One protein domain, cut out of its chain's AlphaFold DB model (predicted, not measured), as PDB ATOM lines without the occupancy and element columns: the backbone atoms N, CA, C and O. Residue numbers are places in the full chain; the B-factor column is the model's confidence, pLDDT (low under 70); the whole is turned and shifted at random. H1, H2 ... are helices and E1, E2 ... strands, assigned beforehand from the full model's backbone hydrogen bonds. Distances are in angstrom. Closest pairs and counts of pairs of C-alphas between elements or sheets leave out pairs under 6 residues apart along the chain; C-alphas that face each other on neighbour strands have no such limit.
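This is residues 28 to 123 of the 146 residues of an uncharacterized protein of Hypsibius dujardini (UniProt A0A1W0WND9). What would one see first? A small sandwich, two sheets face to face: the strongly twisted sheet E1 E5 E3 makes one layer, and the pair E2 E4 makes the other, with H2 next to E4 and over E3. The short helices H1 and H3 only graze the larger sheet. What is it made of? The printed part has 96 residues with five named strands and three named helices, in the order E1 E2 E3 H1 H2 E4 H3 E5; the class is mixed, and both sheets are antiparallel. How large is it? It is compact, with a radius of gyration of the C-alphas of 12.9 A and spans of 38 by 28 by 18 A.

Where is the larger sheet? E1 is residues 30 to 35, beginning at C-alpha 30 (-10.201, -30.262, 9.739); E3 is residues 53 to 62, 26.5 A long; E5 is residues 114 to 122, 25.6 A long, ending at C-alpha 122 (-4.788, -25.224, 19.311). Where is the smaller one? E2 is residues 42 to 46, 12.7 A long, and E4 is residues 95 to 99, 13.3 A long. Where are the helices? H2 is residues 83 to 90, 10.4 A long, from C-alpha 83 (-24.528, -32.866, 17.540); H1 is residues 66 to 69 and H3 residues 108 to 111.

How do the strands pair? E5 is the inner strand, antiparallel to E1 with N 33 and O 116 at 3.0 A, and to E3 with N 56 and O 119 at 2.8 A. E2 and E4 are antiparallel at 159 degrees, with N 45 and O 96 at 2.8 A. How do the sheets face each other? The parts that face each other are 9.8 A centre to centre, their best planes 7 degrees apart; the closest C-alphas of E1 and E2 are those of Leu 35 and Thr 43, 6.0 A. Where is H2? It is over E3, along the strands at 24 degrees on the local plane, at a height over the sheet of 8.4 A. The closest C-alphas of H2 and E4 are those of Cys 90 and Cys 96, 5.2 A. What of the helix backbones? In H2 every O i to N i+4 pair is within hydrogen-bond range; H1 and H3 are too short for such a pair.

How far does it reach? The C-alphas farthest apart are those of Gln 50 and Glu 105, 40.6 A; the printed part has no cut. Which link is long? H1 to H2, residues 70 to 82, is a long link. Where is confidence low? The mean pLDDT of the printed part is 76.6, and residues 28 to 29, 39 to 40, 49 to 52, 66 to 79 and 122 to 123 are under 70.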
ATOM      1  N   ILE A  28      -5.600 -26.988   7.648       50.66
ATOM      2  CA  ILE A  28      -6.766 -26.335   8.279       50.66
ATOM      3  C   ILE A  28      -7.154 -27.003   9.621       50.66
ATOM      4  O   ILE A  28      -7.954 -26.466  10.397       50.66
ATOM      5  N   GLY A  29      -6.559 -28.159   9.941       59.59
ATOM      6  CA  GLY A  29      -6.861 -28.929  11.155       59.59
ATOM      7  C   GLY A  29      -8.252 -29.576  11.146       59.59
ATOM      8  O   GLY A  29      -8.747 -29.965  12.207       59.59
ATOM      9  N   GLU A  30      -8.882 -29.668   9.972       72.25
ATOM     10  CA  GLU A  30     -10.201 -30.262   9.739       72.25
ATOM     11  C   GLU A  30     -10.087 -31.764   9.478       72.25
ATOM     12  O   GLU A  30      -9.307 -32.217   8.643       72.25
ATOM     13  N   GLN A  31     -10.876 -32.547  10.210       76.00
ATOM     14  CA  GLN A  31     -10.921 -33.997  10.110       76.00
ATOM     15  C   GLN A  31     -12.364 -34.490  10.052       76.00
ATOM     16  O   GLN A  31     -13.282 -33.918  10.644       76.00
ATOM     17  N   THR A  32     -12.544 -35.606   9.355       79.94
ATOM     18  CA  THR A  32     -13.832 -36.281   9.214       79.94
ATOM     19  C   THR A  32     -13.709 -37.728   9.645       79.94
ATOM     20  O   THR A  32     -12.729 -38.395   9.311       79.94
ATOM     21  N   THR A  33     -14.711 -38.241  10.347       83.56
ATOM     22  CA  THR A  33     -14.791 -39.670  10.668       83.56
ATOM     23  C   THR A  33     -16.209 -40.195  10.525       83.56
ATOM     24  O   THR A  33     -17.157 -39.420  10.425       83.56
ATOM     25  N   PHE A  34     -16.356 -41.516  10.560       84.25
ATOM     26  CA  PHE A  34     -17.635 -42.196  10.434       84.25
ATOM     27  C   PHE A  34     -18.067 -42.810  11.766       84.25
ATOM     28  O   PHE A  34     -17.296 -43.456  12.481       84.25
ATOM     29  N   LEU A  35     -19.340 -42.616  12.083       84.25
ATOM     30  CA  LEU A  35     -20.058 -43.328  13.121       84.25
ATOM     31  C   LEU A  35     -20.917 -44.397  12.446       84.25
ATOM     32  O   LEU A  35     -21.819 -44.096  11.657       84.25
ATOM     33  N   GLU A  36     -20.602 -45.655  12.732       84.81
ATOM     34  CA  GLU A  36     -21.299 -46.797  12.146       84.81
ATOM     35  C   GLU A  36     -22.760 -46.878  12.639       84.81
ATOM     36  O   GLU A  36     -23.081 -46.388  13.724       84.81
ATOM     37  N   PRO A  37     -23.675 -47.480  11.859       81.56
ATOM     38  CA  PRO A  37     -25.083 -47.680  12.241       81.56
ATOM     39  C   PRO A  37     -25.284 -48.620  13.430       81.56
ATOM     40  O   PRO A  37     -26.338 -48.612  14.056       81.56
ATOM     41  N   ASN A  38     -24.269 -49.400  13.800       76.31
ATOM     42  CA  ASN A  38     -24.404 -50.400  14.849       76.31
ATOM     43  C   ASN A  38     -24.638 -49.753  16.230       76.31
ATOM     44  O   ASN A  38     -23.728 -49.084  16.747       76.31
ATOM     45  N   PRO A  39     -25.803 -49.980  16.872       67.75
ATOM     46  CA  PRO A  39     -26.067 -49.472  18.211       67.75
ATOM     47  C   PRO A  39     -25.068 -50.095  19.189       67.75
ATOM     48  O   PRO A  39     -24.862 -51.305  19.211       67.75
ATOM     49  N   GLY A  40     -24.395 -49.258  19.983       68.19
ATOM     50  CA  GLY A  40     -23.318 -49.715  20.870       68.19
ATOM     51  C   GLY A  40     -21.904 -49.491  20.338       68.19
ATOM     52  O   GLY A  40     -20.973 -49.458  21.147       68.19
ATOM     53  N   SER A  41     -21.738 -49.273  19.028       77.88
ATOM     54  CA  SER A  41     -20.435 -48.934  18.456       77.88
ATOM     55  C   SER A  41     -19.931 -47.596  19.004       77.88
ATOM     56  O   SER A  41     -20.694 -46.648  19.223       77.88
ATOM     57  N   ARG A  42     -18.629 -47.550  19.300       83.12
ATOM     58  CA  ARG A  42     -17.948 -46.363  19.817       83.12
ATOM     59  C   ARG A  42     -16.902 -45.929  18.806       83.12
ATOM     60  O   ARG A  42     -15.983 -46.693  18.520       83.12
ATOM     61  N   THR A  43     -17.010 -44.699  18.329       86.25
ATOM     62  CA  THR A  43     -15.998 -44.080  17.473       86.25
ATOM     63  C   THR A  43     -15.133 -43.163  18.327       86.25
ATOM     64  O   THR A  43     -15.633 -42.300  19.051       86.25
ATOM     65  N   LYS A  44     -13.813 -43.360  18.265       87.38
ATOM     66  CA  LYS A  44     -12.848 -42.498  18.951       87.38
ATOM     67  C   LYS A  44     -12.492 -41.319  18.051       87.38
ATOM     68  O   LYS A  44     -11.941 -41.518  16.973       87.38
ATOM     69  N   LEU A  45     -12.762 -40.108  18.523       87.06
ATOM     70  CA  LEU A  45     -12.241 -38.872  17.942       87.06
ATOM     71  C   LEU A  45     -10.945 -38.522  18.660       87.06
ATOM     72  O   LEU A  45     -10.887 -38.580  19.892       87.06
ATOM     73  N   GLN A  46      -9.897 -38.182  17.916       86.31
ATOM     74  CA  GLN A  46      -8.601 -37.857  18.497       86.31
ATOM     75  C   GLN A  46      -7.854 -36.843  17.635       86.31
ATOM     76  O   GLN A  46      -7.674 -37.048  16.438       86.31
ATOM     77  N   CYS A  47      -7.371 -35.776  18.268       82.06
ATOM     78  CA  CYS A  47      -6.429 -34.862  17.635       82.06
ATOM     79  C   CYS A  47      -5.025 -35.485  17.538       82.06
ATOM     80  O   CYS A  47      -4.613 -36.204  18.460       82.06
ATOM     81  N   PRO A  48      -4.273 -35.210  16.455       77.44
ATOM     82  CA  PRO A  48      -2.920 -35.724  16.271       77.44
ATOM     83  C   PRO A  48      -1.981 -35.335  17.426       77.44
ATOM     84  O   PRO A  48      -2.175 -34.345  18.136       77.44
ATOM     85  N   LEU A  49      -0.953 -36.163  17.648       62.31
ATOM     86  CA  LEU A  49      -0.161 -36.152  18.883       62.31
ATOM     87  C   LEU A  49       0.719 -34.902  19.092       62.31
ATOM     88  O   LEU A  49       1.240 -34.708  20.190       62.31
ATOM     89  N   GLN A  50       0.878 -34.052  18.082       60.38
ATOM     90  CA  GLN A  50       1.899 -33.001  18.092       60.38
ATOM     91  C   GLN A  50       1.415 -31.631  18.592       60.38
ATOM     92  O   GLN A  50       2.243 -30.757  18.814       60.38
ATOM     93  N   SER A  51       0.115 -31.435  18.833       60.78
ATOM     94  CA  SER A  51      -0.423 -30.157  19.318       60.78
ATOM     95  C   SER A  51      -1.179 -30.311  20.644       60.78
ATOM     96  O   SER A  51      -1.841 -31.327  20.883       60.78
ATOM     97  N   ASN A  52      -1.140 -29.272  21.491       69.88
ATOM     98  CA  ASN A  52      -2.076 -29.054  22.612       69.88
ATOM     99  C   ASN A  52      -3.489 -28.717  22.092       69.88
ATOM    100  O   ASN A  52      -4.179 -27.856  22.628       69.88
ATOM    101  N   ALA A  53      -3.903 -29.345  20.991       76.44
ATOM    102  CA  ALA A  53      -5.168 -29.060  20.354       76.44
ATOM    103  C   ALA A  53      -6.315 -29.789  21.046       76.44
ATOM    104  O   ALA A  53      -6.198 -30.939  21.487       76.44
ATOM    105  N   THR A  54      -7.445 -29.102  21.094       83.44
ATOM    106  CA  THR A  54      -8.704 -29.612  21.621       83.44
ATOM    107  C   THR A  54      -9.675 -29.880  20.481       83.44
ATOM    108  O   THR A  54      -9.637 -29.228  19.438       83.44
ATOM    109  N   LEU A  55     -10.531 -30.881  20.668       86.56
ATOM    110  CA  LEU A  55     -11.558 -31.247  19.709       86.56
ATOM    111  C   LEU A  55     -12.688 -30.224  19.736       86.56
ATOM    112  O   LEU A  55     -13.283 -29.946  20.781       86.56
ATOM    113  N   ARG A  56     -13.055 -29.758  18.548       85.44
ATOM    114  CA  ARG A  56     -14.245 -28.956  18.309       85.44
ATOM    115  C   ARG A  56     -15.102 -29.625  17.249       85.44
ATOM    116  O   ARG A  56     -14.701 -29.730  16.095       85.44
ATOM    117  N   ILE A  57     -16.287 -30.086  17.639       85.88
ATOM    118  CA  ILE A  57     -17.233 -30.704  16.705       85.88
ATOM    119  C   ILE A  57     -17.958 -29.603  15.935       85.88
ATOM    120  O   ILE A  57     -18.691 -28.800  16.520       85.88
ATOM    121  N   MET A  58     -17.755 -29.582  14.623       83.44
ATOM    122  CA  MET A  58     -18.348 -28.600  13.723       83.44
ATOM    123  C   MET A  58     -19.752 -29.042  13.310       83.44
ATOM    124  O   MET A  58     -20.697 -28.284  13.512       83.44
ATOM    125  N   GLY A  59     -19.909 -30.292  12.866       80.19
ATOM    126  CA  GLY A  59     -21.179 -30.814  12.355       80.19
ATOM    127  C   GLY A  59     -21.250 -32.339  12.362       80.19
ATOM    128  O   GLY A  59     -20.239 -33.022  12.562       80.19
ATOM    129  N   ALA A  60     -22.451 -32.868  12.138       80.94
ATOM    130  CA  ALA A  60     -22.711 -34.291  11.969       80.94
ATOM    131  C   ALA A  60     -23.858 -34.476  10.967       80.94
ATOM    132  O   ALA A  60     -24.888 -33.829  11.108       80.94
ATOM    133  N   LYS A  61     -23.681 -35.346   9.968       82.12
ATOM    134  CA  LYS A  61     -24.659 -35.542   8.885       82.12
ATOM    135  C   LYS A  61     -24.789 -37.009   8.506       82.12
ATOM    136  O   LYS A  61     -23.802 -37.746   8.562       82.12
ATOM    137  N   ILE A  62     -25.966 -37.439   8.069       81.56
ATOM    138  CA  ILE A  62     -26.159 -38.778   7.516       81.56
ATOM    139  C   ILE A  62     -25.363 -38.925   6.210       81.56
ATOM    140  O   ILE A  62     -25.445 -38.119   5.282       81.56
ATOM    141  N   TYR A  63     -24.586 -40.000   6.118       79.62
ATOM    142  CA  TYR A  63     -23.860 -40.364   4.913       79.62
ATOM    143  C   TYR A  63     -24.814 -40.988   3.889       79.62
ATOM    144  O   TYR A  63     -25.285 -42.114   4.065       79.62
ATOM    145  N   LEU A  64     -25.076 -40.262   2.801       77.25
ATOM    146  CA  LEU A  64     -25.877 -40.755   1.677       77.25
ATOM    147  C   LEU A  64     -24.999 -41.266   0.525       77.25
ATOM    148  O   LEU A  64     -25.286 -42.310  -0.052       77.25
ATOM    149  N   SER A  65     -23.929 -40.541   0.188       74.06
ATOM    150  CA  SER A  65     -22.985 -40.888  -0.882       74.06
ATOM    151  C   SER A  65     -21.703 -40.051  -0.777       74.06
ATOM    152  O   SER A  65     -21.665 -39.058  -0.050       74.06
ATOM    153  N   SER A  66     -20.661 -40.409  -1.534       67.38
ATOM    154  CA  SER A  66     -19.396 -39.657  -1.586       67.38
ATOM    155  C   SER A  66     -19.559 -38.231  -2.122       67.38
ATOM    156  O   SER A  66     -18.827 -37.343  -1.697       67.38
ATOM    157  N   ALA A  67     -20.546 -37.977  -2.986       64.06
ATOM    158  CA  ALA A  67     -20.881 -36.627  -3.447       64.06
ATOM    159  C   ALA A  67     -21.373 -35.730  -2.296       64.06
ATOM    160  O   ALA A  67     -21.098 -34.538  -2.274       64.06
ATOM    161  N   ASN A  68     -22.022 -36.323  -1.287       62.00
ATOM    162  CA  ASN A  68     -22.482 -35.619  -0.092       62.00
ATOM    163  C   ASN A  68     -21.345 -35.228   0.865       62.00
ATOM    164  O   ASN A  68     -21.621 -34.522   1.827       62.00
ATOM    165  N   LEU A  69     -20.105 -35.688   0.623       60.72
ATOM    166  CA  LEU A  69     -18.918 -35.308   1.400       60.72
ATOM    167  C   LEU A  69     -18.328 -33.952   0.983       60.72
ATOM    168  O   LEU A  69     -17.583 -33.352   1.751       60.72
ATOM    169  N   VAL A  70     -18.642 -33.485  -0.229       54.81
ATOM    170  CA  VAL A  70     -18.063 -32.261  -0.805       54.81
ATOM    171  C   VAL A  70     -18.800 -31.004  -0.315       54.81
ATOM    172  O   VAL A  70     -18.176 -29.960  -0.163       54.81
ATOM    173  N   ASP A  71     -20.084 -31.128   0.036       56.47
ATOM    174  CA  ASP A  71     -20.965 -30.020   0.452       56.47
ATOM    175  C   ASP A  71     -21.196 -29.955   1.971       56.47
ATOM    176  O   ASP A  71     -22.299 -29.681   2.457       56.47
ATOM    177  N   LEU A  72     -20.163 -30.240   2.760       60.12
ATOM    178  CA  LEU A  72     -20.267 -30.161   4.215       60.12
ATOM    179  C   LEU A  72     -19.960 -28.785   4.737       60.12
ATOM    180  O   LEU A  72     -18.907 -28.508   5.303       60.12
ATOM    181  N   ASP A  73     -20.963 -27.933   4.579       59.03
ATOM    182  CA  ASP A  73     -21.029 -26.694   5.322       59.03
ATOM    183  C   ASP A  73     -21.083 -27.029   6.831       59.03
ATOM    184  O   ASP A  73     -21.986 -27.747   7.260       59.03
ATOM    185  N   PRO A  74     -20.162 -26.530   7.677       55.31
ATOM    186  CA  PRO A  74     -20.197 -26.711   9.133       55.31
ATOM    187  C   PRO A  74     -21.466 -26.154   9.808       55.31
ATOM    188  O   PRO A  74     -21.682 -26.384  10.998       55.31
ATOM    189  N   ARG A  75     -22.314 -25.428   9.070       54.69
ATOM    190  CA  ARG A  75     -23.669 -25.033   9.481       54.69
ATOM    191  C   ARG A  75     -24.708 -26.144   9.304       54.69
ATOM    192  O   ARG A  75     -25.860 -25.946   9.689       54.69
ATOM    193  N   THR A  76     -24.342 -27.284   8.716       55.91
ATOM    194  CA  THR A  76     -25.271 -28.388   8.456       55.91
ATOM    195  C   THR A  76     -25.742 -29.035   9.755       55.91
ATOM    196  O   THR A  76     -25.017 -29.741  10.449       55.91
ATOM    197  N   VAL A  77     -26.975 -28.648  10.086       63.50
ATOM    198  CA  VAL A  77     -28.115 -29.433  10.575       63.50
ATOM    199  C   VAL A  77     -27.760 -30.673  11.390       63.50
ATOM    200  O   VAL A  77     -27.228 -31.652  10.883       63.50
ATOM    201  N   ASP A  78     -28.176 -30.640  12.653       69.31
ATOM    202  CA  ASP A  78     -28.221 -31.788  13.549       69.31
ATOM    203  C   ASP A  78     -29.312 -32.784  13.105       69.31
ATOM    204  O   ASP A  78     -30.375 -32.870  13.713       69.31
ATOM    205  N   GLU A  79     -29.079 -33.498  11.997       68.88
ATOM    206  CA  GLU A  79     -30.077 -34.381  11.357       68.88
ATOM    207  C   GLU A  79     -30.561 -35.517  12.272       68.88
ATOM    208  O   GLU A  79     -31.649 -36.046  12.066       68.88
ATOM    209  N   CYS A  80     -29.759 -35.886  13.273       74.62
ATOM    210  CA  CYS A  80     -30.037 -36.994  14.188       74.62
ATOM    211  C   CYS A  80     -30.051 -36.580  15.667       74.62
ATOM    212  O   CYS A  80     -29.946 -37.444  16.529       74.62
ATOM    213  N   GLY A  81     -30.062 -35.280  15.986       77.69
ATOM    214  CA  GLY A  81     -30.003 -34.813  17.381       77.69
ATOM    215  C   GLY A  81     -28.699 -35.153  18.127       77.69
ATOM    216  O   GLY A  81     -28.613 -34.991  19.341       77.69
ATOM    217  N   LEU A  82     -27.675 -35.659  17.432       77.75
ATOM    218  CA  LEU A  82     -26.435 -36.150  18.037       77.75
ATOM    219  C   LEU A  82     -25.421 -35.027  18.276       77.75
ATOM    220  O   LEU A  82     -24.483 -35.183  19.063       77.75
ATOM    221  N   LEU A  83     -25.554 -33.901  17.575       82.19
ATOM    222  CA  LEU A  83     -24.528 -32.866  17.540       82.19
ATOM    223  C   LEU A  83     -24.355 -32.192  18.904       82.19
ATOM    224  O   LEU A  83     -23.222 -31.925  19.316       82.19
ATOM    225  N   ALA A  84     -25.456 -31.935  19.613       81.81
ATOM    226  CA  ALA A  84     -25.429 -31.329  20.941       81.81
ATOM    227  C   ALA A  84     -24.659 -32.201  21.949       81.81
ATOM    228  O   ALA A  84     -23.762 -31.709  22.644       81.81
ATOM    229  N   ASP A  85     -24.941 -33.503  21.966       83.94
ATOM    230  CA  ASP A  85     -24.290 -34.451  22.869       83.94
ATOM    231  C   ASP A  85     -22.820 -34.659  22.517       83.94
ATOM    232  O   ASP A  85     -21.958 -34.619  23.401       83.94
ATOM    233  N   MET A  86     -22.494 -34.794  21.228       85.69
ATOM    234  CA  MET A  86     -21.105 -34.885  20.775       85.69
ATOM    235  C   MET A  86     -20.304 -33.644  21.171       85.69
ATOM    236  O   MET A  86     -19.199 -33.767  21.706       85.69
ATOM    237  N   ARG A  87     -20.860 -32.443  20.963       86.81
ATOM    238  CA  ARG A  87     -20.223 -31.187  21.380       86.81
ATOM    239  C   ARG A  87     -19.987 -31.180  22.885       86.81
ATOM    240  O   ARG A  87     -18.860 -30.942  23.305       86.81
ATOM    241  N   ARG A  88     -20.991 -31.522  23.694       85.12
ATOM    242  CA  ARG A  88     -20.860 -31.575  25.158       85.12
ATOM    243  C   ARG A  88     -19.812 -32.592  25.622       85.12
ATOM    244  O   ARG A  88     -19.046 -32.309  26.541       85.12
ATOM    245  N   LEU A  89     -19.765 -33.773  25.008       87.06
ATOM    246  CA  LEU A  89     -18.851 -34.850  25.392       87.06
ATOM    247  C   LEU A  89     -17.399 -34.576  24.992       87.06
ATOM    248  O   LEU A  89     -16.491 -35.004  25.715       87.06
ATOM    249  N   CYS A  90     -17.185 -33.903  23.861       86.00
ATOM    250  CA  CYS A  90     -15.872 -33.715  23.243       86.00
ATOM    251  C   CYS A  90     -15.254 -32.332  23.478       86.00
ATOM    252  O   CYS A  90     -14.047 -32.187  23.282       86.00
ATOM    253  N   PHE A  91     -16.033 -31.338  23.916       84.38
ATOM    254  CA  PHE A  91     -15.546 -29.979  24.147       84.38
ATOM    255  C   PHE A  91     -14.346 -29.945  25.103       84.38
ATOM    256  O   PHE A  91     -14.372 -30.551  26.177       84.38
ATOM    257  N   GLY A  92     -13.284 -29.245  24.694       78.62
ATOM    258  CA  GLY A  92     -12.066 -29.064  25.489       78.62
ATOM    259  C   GLY A  92     -11.230 -30.334  25.686       78.62
ATOM    260  O   GLY A  92     -10.251 -30.312  26.427       78.62
ATOM    261  N   LYS A  93     -11.584 -31.456  25.041       85.75
ATOM    262  CA  LYS A  93     -10.841 -32.718  25.153       85.75
ATOM    263  C   LYS A  93      -9.988 -32.957  23.922       85.75
ATOM    264  O   LYS A  93     -10.401 -32.701  22.800       85.75
ATOM    265  N   ARG A  94      -8.816 -33.550  24.121       83.50
ATOM    266  CA  ARG A  94      -7.935 -33.990  23.030       83.50
ATOM    267  C   ARG A  94      -8.447 -35.238  22.306       83.50
ATOM    268  O   ARG A  94      -8.188 -35.448  21.121       83.50
ATOM    269  N   SER A  95      -9.142 -36.093  23.047       86.44
ATOM    270  CA  SER A  95      -9.802 -37.281  22.523       86.44
ATOM    271  C   SER A  95     -11.137 -37.487  23.216       86.44
ATOM    272  O   SER A  95     -11.232 -37.293  24.429       86.44
ATOM    273  N   CYS A  96     -12.141 -37.944  22.480       88.69
ATOM    274  CA  CYS A  96     -13.425 -38.338  23.039       88.69
ATOM    275  C   CYS A  96     -13.932 -39.614  22.365       88.69
ATOM    276  O   CYS A  96     -13.560 -39.939  21.239       88.69
ATOM    277  N   LEU A  97     -14.767 -40.356  23.085       89.12
ATOM    278  CA  LEU A  97     -15.479 -41.507  22.549       89.12
ATOM    279  C   LEU A  97     -16.921 -41.089  22.326       89.12
ATOM    280  O   LEU A  97     -17.616 -40.739  23.278       89.12
ATOM    281  N   VAL A  98     -17.347 -41.135  21.074       87.50
ATOM    282  CA  VAL A  98     -18.731 -40.894  20.688       87.50
ATOM    283  C   VAL A  98     -19.399 -42.243  20.502       87.50
ATOM    284  O   VAL A  98     -18.854 -43.137  19.855       87.50
ATOM    285  N   LYS A  99     -20.574 -42.395  21.099       85.38
ATOM    286  CA  LYS A  99     -21.424 -43.566  20.923       85.38
ATOM    287  C   LYS A  99     -22.657 -43.133  20.150       85.38
ATOM    288  O   LYS A  99     -23.198 -42.065  20.413       85.38
ATOM    289  N   ARG A 100     -23.110 -43.984  19.233       78.50
ATOM    290  CA  ARG A 100     -24.422 -43.812  18.621       78.50
ATOM    291  C   ARG A 100     -25.506 -44.216  19.611       78.50
ATOM    292  O   ARG A 100     -25.543 -45.374  20.046       78.50
ATOM    293  N   GLU A 101     -26.354 -43.266  19.977       74.62
ATOM    294  CA  GLU A 101     -27.620 -43.573  20.629       74.62
ATOM    295  C   GLU A 101     -28.656 -43.931  19.568       74.62
ATOM    296  O   GLU A 101     -28.596 -43.448  18.440       74.62
ATOM    297  N   GLN A 102     -29.539 -44.866  19.908       72.00
ATOM    298  CA  GLN A 102     -30.584 -45.293  18.992       72.00
ATOM    299  C   GLN A 102     -31.641 -44.194  18.949       72.00
ATOM    300  O   GLN A 102     -32.303 -43.937  19.957       72.00
ATOM    301  N   ASP A 103     -31.779 -43.554  17.796       73.25
ATOM    302  CA  ASP A 103     -32.777 -42.517  17.596       73.25
ATOM    303  C   ASP A 103     -34.153 -43.179  17.450       73.25
ATOM    304  O   ASP A 103     -34.334 -44.089  16.641       73.25
ATOM    305  N   LYS A 104     -35.130 -42.799  18.273       70.50
ATOM    306  CA  LYS A 104     -36.456 -43.442  18.239       70.50
ATOM    307  C   LYS A 104     -37.354 -42.896  17.129       70.50
ATOM    308  O   LYS A 104     -38.333 -43.557  16.790       70.50
ATOM    309  N   GLU A 105     -37.040 -41.727  16.581       71.31
ATOM    310  CA  GLU A 105     -37.872 -41.011  15.614       71.31
ATOM    311  C   GLU A 105     -37.396 -41.218  14.170       71.31
ATOM    312  O   GLU A 105     -38.218 -41.325  13.261       71.31
ATOM    313  N   SER A 106     -36.089 -41.360  13.944       74.56
ATOM    314  CA  SER A 106     -35.486 -41.441  12.615       74.56
ATOM    315  C   SER A 106     -34.806 -42.790  12.362       74.56
ATOM    316  O   SER A 106     -33.723 -43.095  12.867       74.56
ATOM    317  N   LYS A 107     -35.429 -43.611  11.505       78.88
ATOM    318  CA  LYS A 107     -34.854 -44.892  11.052       78.88
ATOM    319  C   LYS A 107     -33.565 -44.701  10.255       78.88
ATOM    320  O   LYS A 107     -32.617 -45.459  10.451       78.88
ATOM    321  N   ASP A 108     -33.488 -43.663   9.424       79.00
ATOM    322  CA  ASP A 108     -32.275 -43.346   8.662       79.00
ATOM    323  C   ASP A 108     -31.090 -43.043   9.596       79.00
ATOM    324  O   ASP A 108     -29.967 -43.492   9.350       79.00
ATOM    325  N   CYS A 109     -31.355 -42.385  10.730       77.31
ATOM    326  CA  CYS A 109     -30.387 -42.155  11.804       77.31
ATOM    327  C   CYS A 109     -30.011 -43.407  12.602       77.31
ATOM    328  O   CYS A 109     -29.133 -43.318  13.459       77.31
ATOM    329  N   ASN A 110     -30.568 -44.579  12.311       81.44
ATOM    330  CA  ASN A 110     -30.114 -45.850  12.877       81.44
ATOM    331  C   ASN A 110     -29.480 -46.760  11.828       81.44
ATOM    332  O   ASN A 110     -28.543 -47.483  12.140       81.44
ATOM    333  N   GLU A 111     -29.966 -46.722  10.590       84.00
ATOM    334  CA  GLU A 111     -29.564 -47.665   9.542       84.00
ATOM    335  C   GLU A 111     -28.354 -47.182   8.729       84.00
ATOM    336  O   GLU A 111     -27.605 -47.994   8.182       84.00
ATOM    337  N   ARG A 112     -28.115 -45.867   8.664       83.69
ATOM    338  CA  ARG A 112     -27.058 -45.278   7.821       83.69
ATOM    339  C   ARG A 112     -25.850 -44.831   8.626       83.69
ATOM    340  O   ARG A 112     -25.939 -44.592   9.820       83.69
ATOM    341  N   ARG A 113     -24.690 -44.662   7.996       85.62
ATOM    342  CA  ARG A 113     -23.520 -44.062   8.668       85.62
ATOM    343  C   ARG A 113     -23.756 -42.576   8.916       85.62
ATOM    344  O   ARG A 113     -24.402 -41.924   8.106       85.62
ATOM    345  N   VAL A 114     -23.208 -42.042  10.000       83.75
ATOM    346  CA  VAL A 114     -23.163 -40.593  10.246       83.75
ATOM    347  C   VAL A 114     -21.724 -40.144  10.094       83.75
ATOM    348  O   VAL A 114     -20.823 -40.749  10.669       83.75
ATOM    349  N   VAL A 115     -21.492 -39.105   9.307       84.38
ATOM    350  CA  VAL A 115     -20.177 -38.486   9.195       84.38
ATOM    351  C   VAL A 115     -20.086 -37.362  10.212       84.38
ATOM    352  O   VAL A 115     -20.988 -36.532  10.301       84.38
ATOM    353  N   ILE A 116     -19.001 -37.347  10.979       84.19
ATOM    354  CA  ILE A 116     -18.713 -36.346  12.002       84.19
ATOM    355  C   ILE A 116     -17.575 -35.463  11.501       84.19
ATOM    356  O   ILE A 116     -16.521 -35.976  11.119       84.19
ATOM    357  N   TYR A 117     -17.776 -34.152  11.574       83.31
ATOM    358  CA  TYR A 117     -16.824 -33.119  11.172       83.31
ATOM    359  C   TYR A 117     -16.282 -32.466  12.422       83.31
ATOM    360  O   TYR A 117     -17.042 -31.922  13.230       83.31
ATOM    361  N   PHE A 118     -14.970 -32.514  12.599       83.94
ATOM    362  CA  PHE A 118     -14.332 -31.932  13.764       83.94
ATOM    363  C   PHE A 118     -13.029 -31.238  13.402       83.94
ATOM    364  O   PHE A 118     -12.343 -31.597  12.448       83.94
ATOM    365  N   ARG A 119     -12.696 -30.226  14.194       84.00
ATOM    366  CA  ARG A 119     -11.438 -29.495  14.121       84.00
ATOM    367  C   ARG A 119     -10.628 -29.713  15.377       84.00
ATOM    368  O   ARG A 119     -11.172 -29.986  16.449       84.00
ATOM    369  N   CYS A 120      -9.323 -29.608  15.207       82.44
ATOM    370  CA  CYS A 120      -8.369 -29.592  16.295       82.44
ATOM    371  C   CYS A 120      -7.850 -28.168  16.453       82.44
ATOM    372  O   CYS A 120      -6.877 -27.790  15.807       82.44
ATOM    373  N   ASP A 121      -8.512 -27.395  17.310       77.06
ATOM    374  CA  ASP A 121      -8.112 -26.022  17.599       77.06
ATOM    375  C   ASP A 121      -6.988 -26.062  18.641       77.06
ATOM    376  O   ASP A 121      -7.146 -26.649  19.717       77.06
ATOM    377  N   GLY A 122      -5.833 -25.473  18.321       68.19
ATOM    378  CA  GLY A 122      -4.788 -25.224  19.311       68.19
ATOM    379  C   GLY A 122      -5.339 -24.319  20.407       68.19
ATOM    380  O   GLY A 122      -6.038 -23.352  20.107       68.19
ATOM    381  N   VAL A 123      -5.052 -24.624  21.674       56.97
ATOM    382  CA  VAL A 123      -5.300 -23.657  22.747       56.97
ATOM    383  C   VAL A 123      -4.420 -22.445  22.453       56.97
ATOM    384  O   VAL A 123      -3.206 -22.497  22.617       56.97
TER     385      VAL A 123